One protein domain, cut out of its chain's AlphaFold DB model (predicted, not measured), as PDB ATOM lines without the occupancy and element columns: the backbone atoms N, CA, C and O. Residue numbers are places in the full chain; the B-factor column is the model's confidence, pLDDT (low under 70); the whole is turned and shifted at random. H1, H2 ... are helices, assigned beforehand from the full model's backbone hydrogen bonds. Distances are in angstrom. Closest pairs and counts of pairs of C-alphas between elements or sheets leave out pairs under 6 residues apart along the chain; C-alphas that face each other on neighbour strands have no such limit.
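Overview. This is residues 2 to 68 of the 69 residues of an uncharacterized protein of Bacillus sp. ZZV12-4809 (UniProt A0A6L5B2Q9). Three helices, H2, H3 and H4, make a small loose triangle, with the short H1 packed by the first end of H2 and near the other two. H3 is the longest, and H4 folds back from it, meeting H3 with its first residues and H2 with its last, while residues 7 to 22 form a long loop that doubles back on itself between H1 and H2. Look for 67 printed residues with four named helices in the order H1, H2, H3, H4 and no named strand; the class is all helix. The whole is compact, with a radius of gyration of the C-alphas of 11.0 A, and rounded, spanning 30 by 24 by 20 A.

Along the chain. Find C-alpha 2 at (-45.692, 15.354, 24.341); there H1 begins and runs through residues 2 to 6, 6.1 A from first to last C-alpha. Read on past the long loop to Gly 23, where H2 begins; it takes residues 23 to 33 and is 15.1 A long. Next look at C-alpha 36 at (-37.741, 22.425, 30.973), from which H3 runs through residues 36 to 51 over 22.6 A. H4 takes residues 56 to 67, 17.1 A long, and ends with C-alpha 67 at (-30.033, 12.493, 23.635).

Arrangement. Begin with H1, which touches H2; their closest C-alphas, those of Leu 6 and Gly 23, are 4.4 A apart. H1 is close to H3 but not clearly touching it, with the C-alphas of Leu 2 and Ile 43 closest at 6.4 A. H1 is likewise close to H4 but not clearly touching it, with Leu 6 and Phe 60 closest, their C-alphas 7.8 A apart. H2 and H3 are close but not clearly touching, with the C-alphas of Leu 30 and Ile 39 closest at 7.3 A; they run opposite ways at a shallow tilt of 34 degrees, only just short of steep. H3 and H4 form a helical hairpin, opposite ways at a shallow tilt of 22 degrees; H4 touches H3 with residues 56 to 59 alone, and the closest C-alphas, Val 46 and Ile 56, are 5.8 A apart. H4 touches H2 with residues 64 to 67 alone, the same way at a steep tilt of 43 degrees; the closest C-alphas, Leu 26 and Ala 64, are 6.5 A apart. In the backbones of H1, H2, H3 and H4, every O i to N i+4 pair is within hydrogen-bond range.

Size, cuts and confidence. The two C-alphas farthest apart are those of Asn 18 and Lys 51, at 30.6 A. The printed part has no cut. The link from H1 to H2 is long, with 16 residues, and in it residues 12 to 13 pair with residues 20 to 21, antiparallel; the links from H2 to H3 and from H3 to H4 are tight. The mean pLDDT of the printed part is 85.8, and no printed residue is under 70.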
ATOM      1  N   LEU A   2     -46.799  16.007  25.056       79.25
ATOM      2  CA  LEU A   2     -45.692  15.354  24.341       79.25
ATOM      3  C   LEU A   2     -45.671  13.820  24.509       79.25
ATOM      4  O   LEU A   2     -45.566  13.092  23.529       79.25
ATOM      5  N   ASN A   3     -45.899  13.332  25.732       79.94
ATOM      6  CA  ASN A   3     -45.940  11.898  26.049       79.94
ATOM      7  C   ASN A   3     -47.038  11.131  25.267       79.94
ATOM      8  O   ASN A   3     -46.856   9.985  24.877       79.94
ATOM      9  N   ILE A   4     -48.165  11.791  24.960       82.19
ATOM     10  CA  ILE A   4     -49.265  11.210  24.165       82.19
ATOM     11  C   ILE A   4     -48.895  11.147  22.678       82.19
ATOM     12  O   ILE A   4     -49.325  10.241  21.974       82.19
ATOM     13  N   GLU A   5     -48.135  12.118  22.171       82.75
ATOM     14  CA  GLU A   5     -47.672  12.085  20.780       82.75
ATOM     15  C   GLU A   5     -46.565  11.051  20.595       82.75
ATOM     16  O   GLU A   5     -46.608  10.272  19.647       82.75
ATOM     17  N   LEU A   6     -45.626  10.989  21.537       83.81
ATOM     18  CA  LEU A   6     -44.548  10.011  21.546       83.81
ATOM     19  C   LEU A   6     -45.075   8.579  21.669       83.81
ATOM     20  O   LEU A   6     -44.655   7.719  20.900       83.81
ATOM     21  N   SER A   7     -46.057   8.315  22.537       84.44
ATOM     22  CA  SER A   7     -46.617   6.965  22.716       84.44
ATOM     23  C   SER A   7     -47.276   6.378  21.459       84.44
ATOM     24  O   SER A   7     -47.415   5.159  21.350       84.44
ATOM     25  N   LYS A   8     -47.622   7.206  20.460       86.81
ATOM     26  CA  LYS A   8     -48.111   6.738  19.148       86.81
ATOM     27  C   LYS A   8     -47.017   6.062  18.320       86.81
ATOM     28  O   LYS A   8     -47.320   5.286  17.412       86.81
ATOM     29  N   PHE A   9     -45.748   6.339  18.610       85.06
ATOM     30  CA  PHE A   9     -44.612   5.785  17.889       85.06
ATOM     31  C   PHE A   9     -44.061   4.562  18.619       85.06
ATOM     32  O   PHE A   9     -43.276   4.671  19.558       85.06
ATOM     33  N   LYS A  10     -44.419   3.371  18.126       83.25
ATOM     34  CA  LYS A  10     -43.844   2.106  18.619       83.25
ATOM     35  C   LYS A  10     -42.332   2.027  18.401       83.25
ATOM     36  O   LYS A  10     -41.626   1.483  19.238       83.25
ATOM     37  N   HIS A  11     -41.852   2.579  17.284       84.81
ATOM     38  CA  HIS A  11     -40.437   2.584  16.924       84.81
ATOM     39  C   HIS A  11     -40.036   3.926  16.304       84.81
ATOM     40  O   HIS A  11     -40.550   4.333  15.250       84.81
ATOM     41  N   ILE A  12     -39.080   4.587  16.946       86.19
ATOM     42  CA  ILE A  12     -38.418   5.800  16.480       86.19
ATOM     43  C   ILE A  12     -36.975   5.411  16.172       86.19
ATOM     44  O   ILE A  12     -36.189   5.118  17.068       86.19
ATOM     45  N   LYS A  13     -36.638   5.363  14.879       86.12
ATOM     46  CA  LYS A  13     -35.267   5.086  14.448       86.12
ATOM     47  C   LYS A  13     -34.406   6.301  14.743       86.12
ATOM     48  O   LYS A  13     -34.714   7.378  14.229       86.12
ATOM     49  N   VAL A  14     -33.329   6.101  15.485       83.00
ATOM     50  CA  VAL A  14     -32.353   7.149  15.756       83.00
ATOM     51  C   VAL A  14     -31.533   7.387  14.483       83.00
ATOM     52  O   VAL A  14     -30.996   6.437  13.908       83.00
ATOM     53  N   PRO A  15     -31.470   8.622  13.966       75.75
ATOM     54  CA  PRO A  15     -30.578   8.969  12.868       75.75
ATOM     55  C   PRO A  15     -29.123   8.639  13.215       75.75
ATOM     56  O   PRO A  15     -28.705   8.802  14.354       75.75
ATOM     57  N   ASN A  16     -28.343   8.198  12.228       74.94
ATOM     58  CA  ASN A  16     -26.897   7.939  12.346       74.94
ATOM     59  C   ASN A  16     -26.468   6.828  13.323       74.94
ATOM     60  O   ASN A  16     -25.278   6.544  13.421       74.94
ATOM     61  N   ILE A  17     -27.409   6.141  13.974       75.50
ATOM     62  CA  ILE A  17     -27.144   4.986  14.835       75.50
ATOM     63  C   ILE A  17     -28.102   3.870  14.417       75.50
ATOM     64  O   ILE A  17     -29.277   4.112  14.145       75.50
ATOM     65  N   ASN A  18     -27.637   2.619  14.359       76.12
ATOM     66  CA  ASN A  18     -28.516   1.480  14.068       76.12
ATOM     67  C   ASN A  18     -29.322   1.059  15.312       76.12
ATOM     68  O   ASN A  18     -29.364  -0.110  15.684       76.12
ATOM     69  N   HIS A  19     -29.921   2.043  15.979       81.12
ATOM     70  CA  HIS A  19     -30.693   1.891  17.198       81.12
ATOM     71  C   HIS A  19     -32.096   2.464  16.992       81.12
ATOM     72  O   HIS A  19     -32.320   3.390  16.206       81.12
ATOM     73  N   SER A  20     -33.078   1.864  17.648       85.00
ATOM     74  CA  SER A  20     -34.462   2.319  17.612       85.00
ATOM     75  C   SER A  20     -35.008   2.300  19.019       85.00
ATOM     76  O   SER A  20     -34.874   1.297  19.710       85.00
ATOM     77  N   VAL A  21     -35.643   3.401  19.396       87.69
ATOM     78  CA  VAL A  21     -36.220   3.589  20.724       87.69
ATOM     79  C   VAL A  21     -37.732   3.594  20.621       87.69
ATOM     80  O   VAL A  21     -38.304   4.007  19.600       87.69
ATOM     81  N   SER A  22     -38.399   3.114  21.662       89.12
ATOM     82  CA  SER A  22     -39.838   3.320  21.778       89.12
ATOM     83  C   SER A  22     -40.132   4.795  22.060       89.12
ATOM     84  O   SER A  22     -39.335   5.502  22.677       89.12
ATOM     85  N   GLY A  23     -41.292   5.291  21.630       86.75
ATOM     86  CA  GLY A  23     -41.691   6.653  21.982       86.75
ATOM     87  C   GLY A  23     -41.838   6.855  23.493       86.75
ATOM     88  O   GLY A  23     -41.531   7.926  24.001       86.75
ATOM     89  N   THR A  24     -42.227   5.810  24.224       86.81
ATOM     90  CA  THR A  24     -42.264   5.810  25.691       86.81
ATOM     91  C   THR A  24     -40.875   5.914  26.320       86.81
ATOM     92  O   THR A  24     -40.719   6.683  27.260       86.81
ATOM     93  N   GLU A  25     -39.860   5.215  25.796       87.06
ATOM     94  CA  GLU A  25     -38.467   5.400  26.245       87.06
ATOM     95  C   GLU A  25     -37.985   6.814  25.983       87.06
ATOM     96  O   GLU A  25     -37.430   7.442  26.877       87.06
ATOM     97  N   LEU A  26     -38.227   7.327  24.775       87.81
ATOM     98  CA  LEU A  26     -37.806   8.676  24.421       87.81
ATOM     99  C   LEU A  26     -38.463   9.720  25.333       87.81
ATOM    100  O   LEU A  26     -37.816  10.687  25.718       87.81
ATOM    101  N   ALA A  27     -39.729   9.514  25.710       87.69
ATOM    102  CA  ALA A  27     -40.413  10.371  26.671       87.69
ATOM    103  C   ALA A  27     -39.746  10.331  28.053       87.69
ATOM    104  O   ALA A  27     -39.549  11.389  28.644       87.69
ATOM    105  N   SER A  28     -39.373   9.147  28.549       87.88
ATOM    106  CA  SER A  28     -38.634   9.024  29.811       87.88
ATOM    107  C   SER A  28     -37.262   9.696  29.732       87.88
ATOM    108  O   SER A  28     -36.929  10.488  30.602       87.88
ATOM    109  N   TRP A  29     -36.501   9.478  28.657       88.31
ATOM    110  CA  TRP A  29     -35.189  10.110  28.479       88.31
ATOM    111  C   TRP A  29     -35.268  11.631  28.418       88.31
ATOM    112  O   TRP A  29     -34.425  12.306  28.999       88.31
ATOM    113  N   LEU A  30     -36.287  12.175  27.747       87.00
ATOM    114  CA  LEU A  30     -36.539  13.614  27.724       87.00
ATOM    115  C   LEU A  30     -36.830  14.153  29.127       87.00
ATOM    116  O   LEU A  30     -36.305  15.198  29.483       87.00
ATOM    117  N   ILE A  31     -37.625  13.444  29.930       85.81
ATOM    118  CA  ILE A  31     -37.918  13.851  31.314       85.81
ATOM    119  C   ILE A  31     -36.654  13.809  32.184       85.81
ATOM    120  O   ILE A  31     -36.461  14.695  33.013       85.81
ATOM    121  N   ASP A  32     -35.801  12.804  31.987       86.75
ATOM    122  CA  ASP A  32     -34.621  12.587  32.826       86.75
ATOM    123  C   ASP A  32     -33.421  13.460  32.423       86.75
ATOM    124  O   ASP A  32     -32.572  13.763  33.261       86.75
ATOM    125  N   SER A  33     -33.317  13.834  31.143       85.88
ATOM    126  CA  SER A  33     -32.102  14.446  30.575       85.88
ATOM    127  C   SER A  33     -32.292  15.850  30.008       85.88
ATOM    128  O   SER A  33     -31.300  16.566  29.898       85.88
ATOM    129  N   ALA A  34     -33.510  16.245  29.621       86.00
ATOM    130  CA  ALA A  34     -33.751  17.555  29.021       86.00
ATOM    131  C   ALA A  34     -34.181  18.583  30.072       86.00
ATOM    132  O   ALA A  34     -34.929  18.290  31.008       86.00
ATOM    133  N   SER A  35     -33.725  19.817  29.894       89.00
ATOM    134  CA  SER A  35     -34.189  20.954  30.679       89.00
ATOM    135  C   SER A  35     -35.647  21.308  30.337       89.00
ATOM    136  O   SER A  35     -36.124  21.016  29.236       89.00
ATOM    137  N   PRO A  36     -36.379  21.972  31.250       86.50
ATOM    138  CA  PRO A  36     -37.741  22.425  30.973       86.50
ATOM    139  C   PRO A  36     -37.852  23.288  29.706       86.50
ATOM    140  O   PRO A  36     -38.811  23.137  28.955       86.50
ATOM    141  N   GLU A  37     -36.853  24.134  29.441       89.56
ATOM    142  CA  GLU A  37     -36.791  25.010  28.261       89.56
ATOM    143  C   GLU A  37     -36.658  24.201  26.960       89.56
ATOM    144  O   GLU A  37     -37.402  24.430  26.008       89.56
ATOM    145  N   GLU A  38     -35.790  23.183  26.934       87.69
ATOM    146  CA  GLU A  38     -35.648  22.277  25.782       87.69
ATOM    147  C   GLU A  38     -36.929  21.469  25.525       87.69
ATOM    148  O   GLU A  38     -37.305  21.211  24.378       87.69
ATOM    149  N   ILE A  39     -37.633  21.073  26.591       87.94
ATOM    150  CA  ILE A  39     -38.922  20.383  26.476       87.94
ATOM    151  C   ILE A  39     -39.982  21.321  25.888       87.94
ATOM    152  O   ILE A  39     -40.760  20.889  25.033       87.94
ATOM    153  N   GLU A  40     -40.030  22.584  26.316       90.19
ATOM    154  CA  GLU A  40     -40.952  23.581  25.763       90.19
ATOM    155  C   GLU A  40     -40.680  23.853  24.281       90.19
ATOM    156  O   GLU A  40     -41.617  23.792  23.478       90.19
ATOM    157  N   GLU A  41     -39.418  24.037  23.882       90.62
ATOM    158  CA  GLU A  41     -39.049  24.177  22.467       90.62
ATOM    159  C   GLU A  41     -39.495  22.967  21.643       90.62
ATOM    160  O   GLU A  41     -40.086  23.115  20.568       90.62
ATOM    161  N   LEU A  42     -39.279  21.752  22.156       89.50
ATOM    162  CA  LEU A  42     -39.697  20.531  21.478       89.50
ATOM    163  C   LEU A  42     -41.226  20.468  21.314       89.50
ATOM    164  O   LEU A  42     -41.723  20.077  20.251       89.50
ATOM    165  N   ILE A  43     -41.986  20.864  22.341       89.25
ATOM    166  CA  ILE A  43     -43.453  20.958  22.275       89.25
ATOM    167  C   ILE A  43     -43.868  21.949  21.184       89.25
ATOM    168  O   ILE A  43     -44.763  21.642  20.388       89.25
ATOM    169  N   ASP A  44     -43.212  23.102  21.112       90.75
ATOM    170  CA  ASP A  44     -43.508  24.130  20.121       90.75
ATOM    171  C   ASP A  44     -43.183  23.672  18.699       90.75
ATOM    172  O   ASP A  44     -44.029  23.791  17.804       90.75
ATOM    173  N   MET A  45     -42.032  23.032  18.485       90.06
ATOM    174  CA  MET A  45     -41.676  22.421  17.202       90.06
ATOM    175  C   MET A  45     -42.722  21.392  16.755       90.06
ATOM    176  O   MET A  45     -43.176  21.417  15.605       90.06
ATOM    177  N   VAL A  46     -43.152  20.506  17.660       89.25
ATOM    178  CA  VAL A  46     -44.185  19.498  17.375       89.25
ATOM    179  C   VAL A  46     -45.519  20.166  17.042       89.25
ATOM    180  O   VAL A  46     -46.180  19.772  16.078       89.25
ATOM    181  N   ASN A  47     -45.914  21.201  17.781       89.19
ATOM    182  CA  ASN A  47     -47.148  21.942  17.527       89.19
ATOM    183  C   ASN A  47     -47.137  22.646  16.170       89.19
ATOM    184  O   ASN A  47     -48.129  22.585  15.437       89.19
ATOM    185  N   GLN A  48     -46.026  23.283  15.809       89.50
ATOM    186  CA  GLN A  48     -45.865  23.927  14.508       89.50
ATOM    187  C   GLN A  48     -45.907  22.905  13.370       89.50
ATOM    188  O   GLN A  48     -46.607  23.115  12.378       89.50
ATOM    189  N   ALA A  49     -45.237  21.762  13.531       88.25
ATOM    190  CA  ALA A  49     -45.289  20.687  12.550       88.25
ATOM    191  C   ALA A  49     -46.710  20.125  12.394       88.25
ATOM    192  O   ALA A  49     -47.168  19.956  11.266       88.25
ATOM    193  N   LYS A  50     -47.454  19.929  13.492       86.31
ATOM    194  CA  LYS A  50     -48.863  19.503  13.436       86.31
ATOM    195  C   LYS A  50     -49.746  20.506  12.700       86.31
ATOM    196  O   LYS A  50     -50.530  20.097  11.850       86.31
ATOM    197  N   LYS A  51     -49.602  21.809  12.978       89.06
ATOM    198  CA  LYS A  51     -50.357  22.874  12.285       89.06
ATOM    199  C   LYS A  51     -50.121  22.867  10.774       89.06
ATOM    200  O   LYS A  51     -51.015  23.220  10.014       89.06
ATOM    201  N   ARG A  52     -48.927  22.461  10.343       87.62
ATOM    202  CA  ARG A  52     -48.516  22.398   8.934       87.62
ATOM    203  C   ARG A  52     -48.677  21.005   8.314       87.62
ATOM    204  O   ARG A  52     -48.124  20.772   7.243       87.62
ATOM    205  N   SER A  53     -49.350  20.066   8.991       82.19
ATOM    206  CA  SER A  53     -49.446  18.649   8.584       82.19
ATOM    207  C   SER A  53     -48.089  18.023   8.226       82.19
ATOM    208  O   SER A  53     -47.983  17.149   7.368       82.19
ATOM    209  N   SER A  54     -47.027  18.510   8.865       82.88
ATOM    210  CA  SER A  54     -45.649  18.096   8.642       82.88
ATOM    211  C   SER A  54     -45.303  16.876   9.492       82.88
ATOM    212  O   SER A  54     -45.966  16.555  10.481       82.88
ATOM    213  N   ASN A  55     -44.236  16.182   9.107       84.38
ATOM    214  CA  ASN A  55     -43.847  14.933   9.745       84.38
ATOM    215  C   ASN A  55     -43.224  15.159  11.136       84.38
ATOM    216  O   ASN A  55     -42.019  15.362  11.265       84.38
ATOM    217  N   ILE A  56     -44.042  15.034  12.184       88.94
ATOM    218  CA  ILE A  56     -43.599  15.099  13.587       88.94
ATOM    219  C   ILE A  56     -42.606  13.991  13.963       88.94
ATOM    220  O   ILE A  56     -41.819  14.162  14.889       88.94
ATOM    221  N   LYS A  57     -42.595  12.866  13.230       87.31
ATOM    222  CA  LYS A  57     -41.670  11.758  13.495       87.31
ATOM    223  C   LYS A  57     -40.224  12.211  13.331       87.31
ATOM    224  O   LYS A  57     -39.393  11.834  14.144       87.31
ATOM    225  N   ALA A  58     -39.939  13.045  12.331       87.25
ATOM    226  CA  ALA A  58     -38.592  13.551  12.081       87.25
ATOM    227  C   ALA A  58     -38.059  14.373  13.266       87.25
ATOM    228  O   ALA A  58     -36.897  14.231  13.629       87.25
ATOM    229  N   ILE A  59     -38.921  15.156  13.924       89.81
ATOM    230  CA  ILE A  59     -38.557  15.928  15.121       89.81
ATOM    231  C   ILE A  59     -38.142  14.983  16.251       89.81
ATOM    232  O   ILE A  59     -37.088  15.163  16.850       89.81
ATOM    233  N   PHE A  60     -38.923  13.928  16.497       89.00
ATOM    234  CA  PHE A  60     -38.585  12.946  17.529       89.00
ATOM    235  C   PHE A  60     -37.339  12.127  17.200       89.00
ATOM    236  O   PHE A  60     -36.592  11.765  18.101       89.00
ATOM    237  N   GLN A  61     -37.082  11.854  15.923       89.12
ATOM    238  CA  GLN A  61     -35.845  11.204  15.495       89.12
ATOM    239  C   GLN A  61     -34.626  12.081  15.790       89.12
ATOM    240  O   GLN A  61     -33.643  11.586  16.333       89.12
ATOM    241  N   THR A  62     -34.702  13.378  15.492       88.12
ATOM    242  CA  THR A  62     -33.639  14.336  15.825       88.12
ATOM    243  C   THR A  62     -33.449  14.464  17.334       88.12
ATOM    244  O   THR A  62     -32.316  14.396  17.799       88.12
ATOM    245  N   ALA A  63     -34.535  14.569  18.107       87.50
ATOM    246  CA  ALA A  63     -34.464  14.612  19.569       87.50
ATOM    247  C   ALA A  63     -33.813  13.345  20.145       87.50
ATOM    248  O   ALA A  63     -32.942  13.429  21.004       87.50
ATOM    249  N   ALA A  64     -34.165  12.168  19.618       86.25
ATOM    250  CA  ALA A  64     -33.539  10.917  20.027       86.25
ATOM    251  C   ALA A  64     -32.038  10.885  19.700       86.25
ATOM    252  O   ALA A  64     -31.258  10.417  20.518       86.25
ATOM    253  N   ALA A  65     -31.611  11.404  18.544       86.12
ATOM    254  CA  ALA A  65     -30.184  11.495  18.218       86.12
ATOM    255  C   ALA A  65     -29.421  12.469  19.123       86.12
ATOM    256  O   ALA A  65     -28.274  12.198  19.448       86.12
ATOM    257  N   ALA A  66     -30.041  13.578  19.534       84.56
ATOM    258  CA  ALA A  66     -29.408  14.546  20.429       84.56
ATOM    259  C   ALA A  66     -29.205  13.998  21.854       84.56
ATOM    260  O   ALA A  66     -28.266  14.396  22.538       84.56
ATOM    261  N   LEU A  67     -30.075  13.084  22.293       81.31
ATOM    262  CA  LEU A  67     -30.033  12.493  23.635       81.31
ATOM    263  C   LEU A  67     -29.131  11.257  23.741       81.31
ATOM    264  O   LEU A  67     -28.712  10.909  24.844       81.31
ATOM    265  N   ILE A  68     -28.823  10.584  22.627       74.75
ATOM    266  CA  ILE A  68     -27.883   9.458  22.628       74.75
ATOM    267  C   ILE A  68     -26.447   9.997  22.569       74.75
ATOM    268  O   ILE A  68     -26.048  10.599  21.574       74.75
TER     269      ILE A  68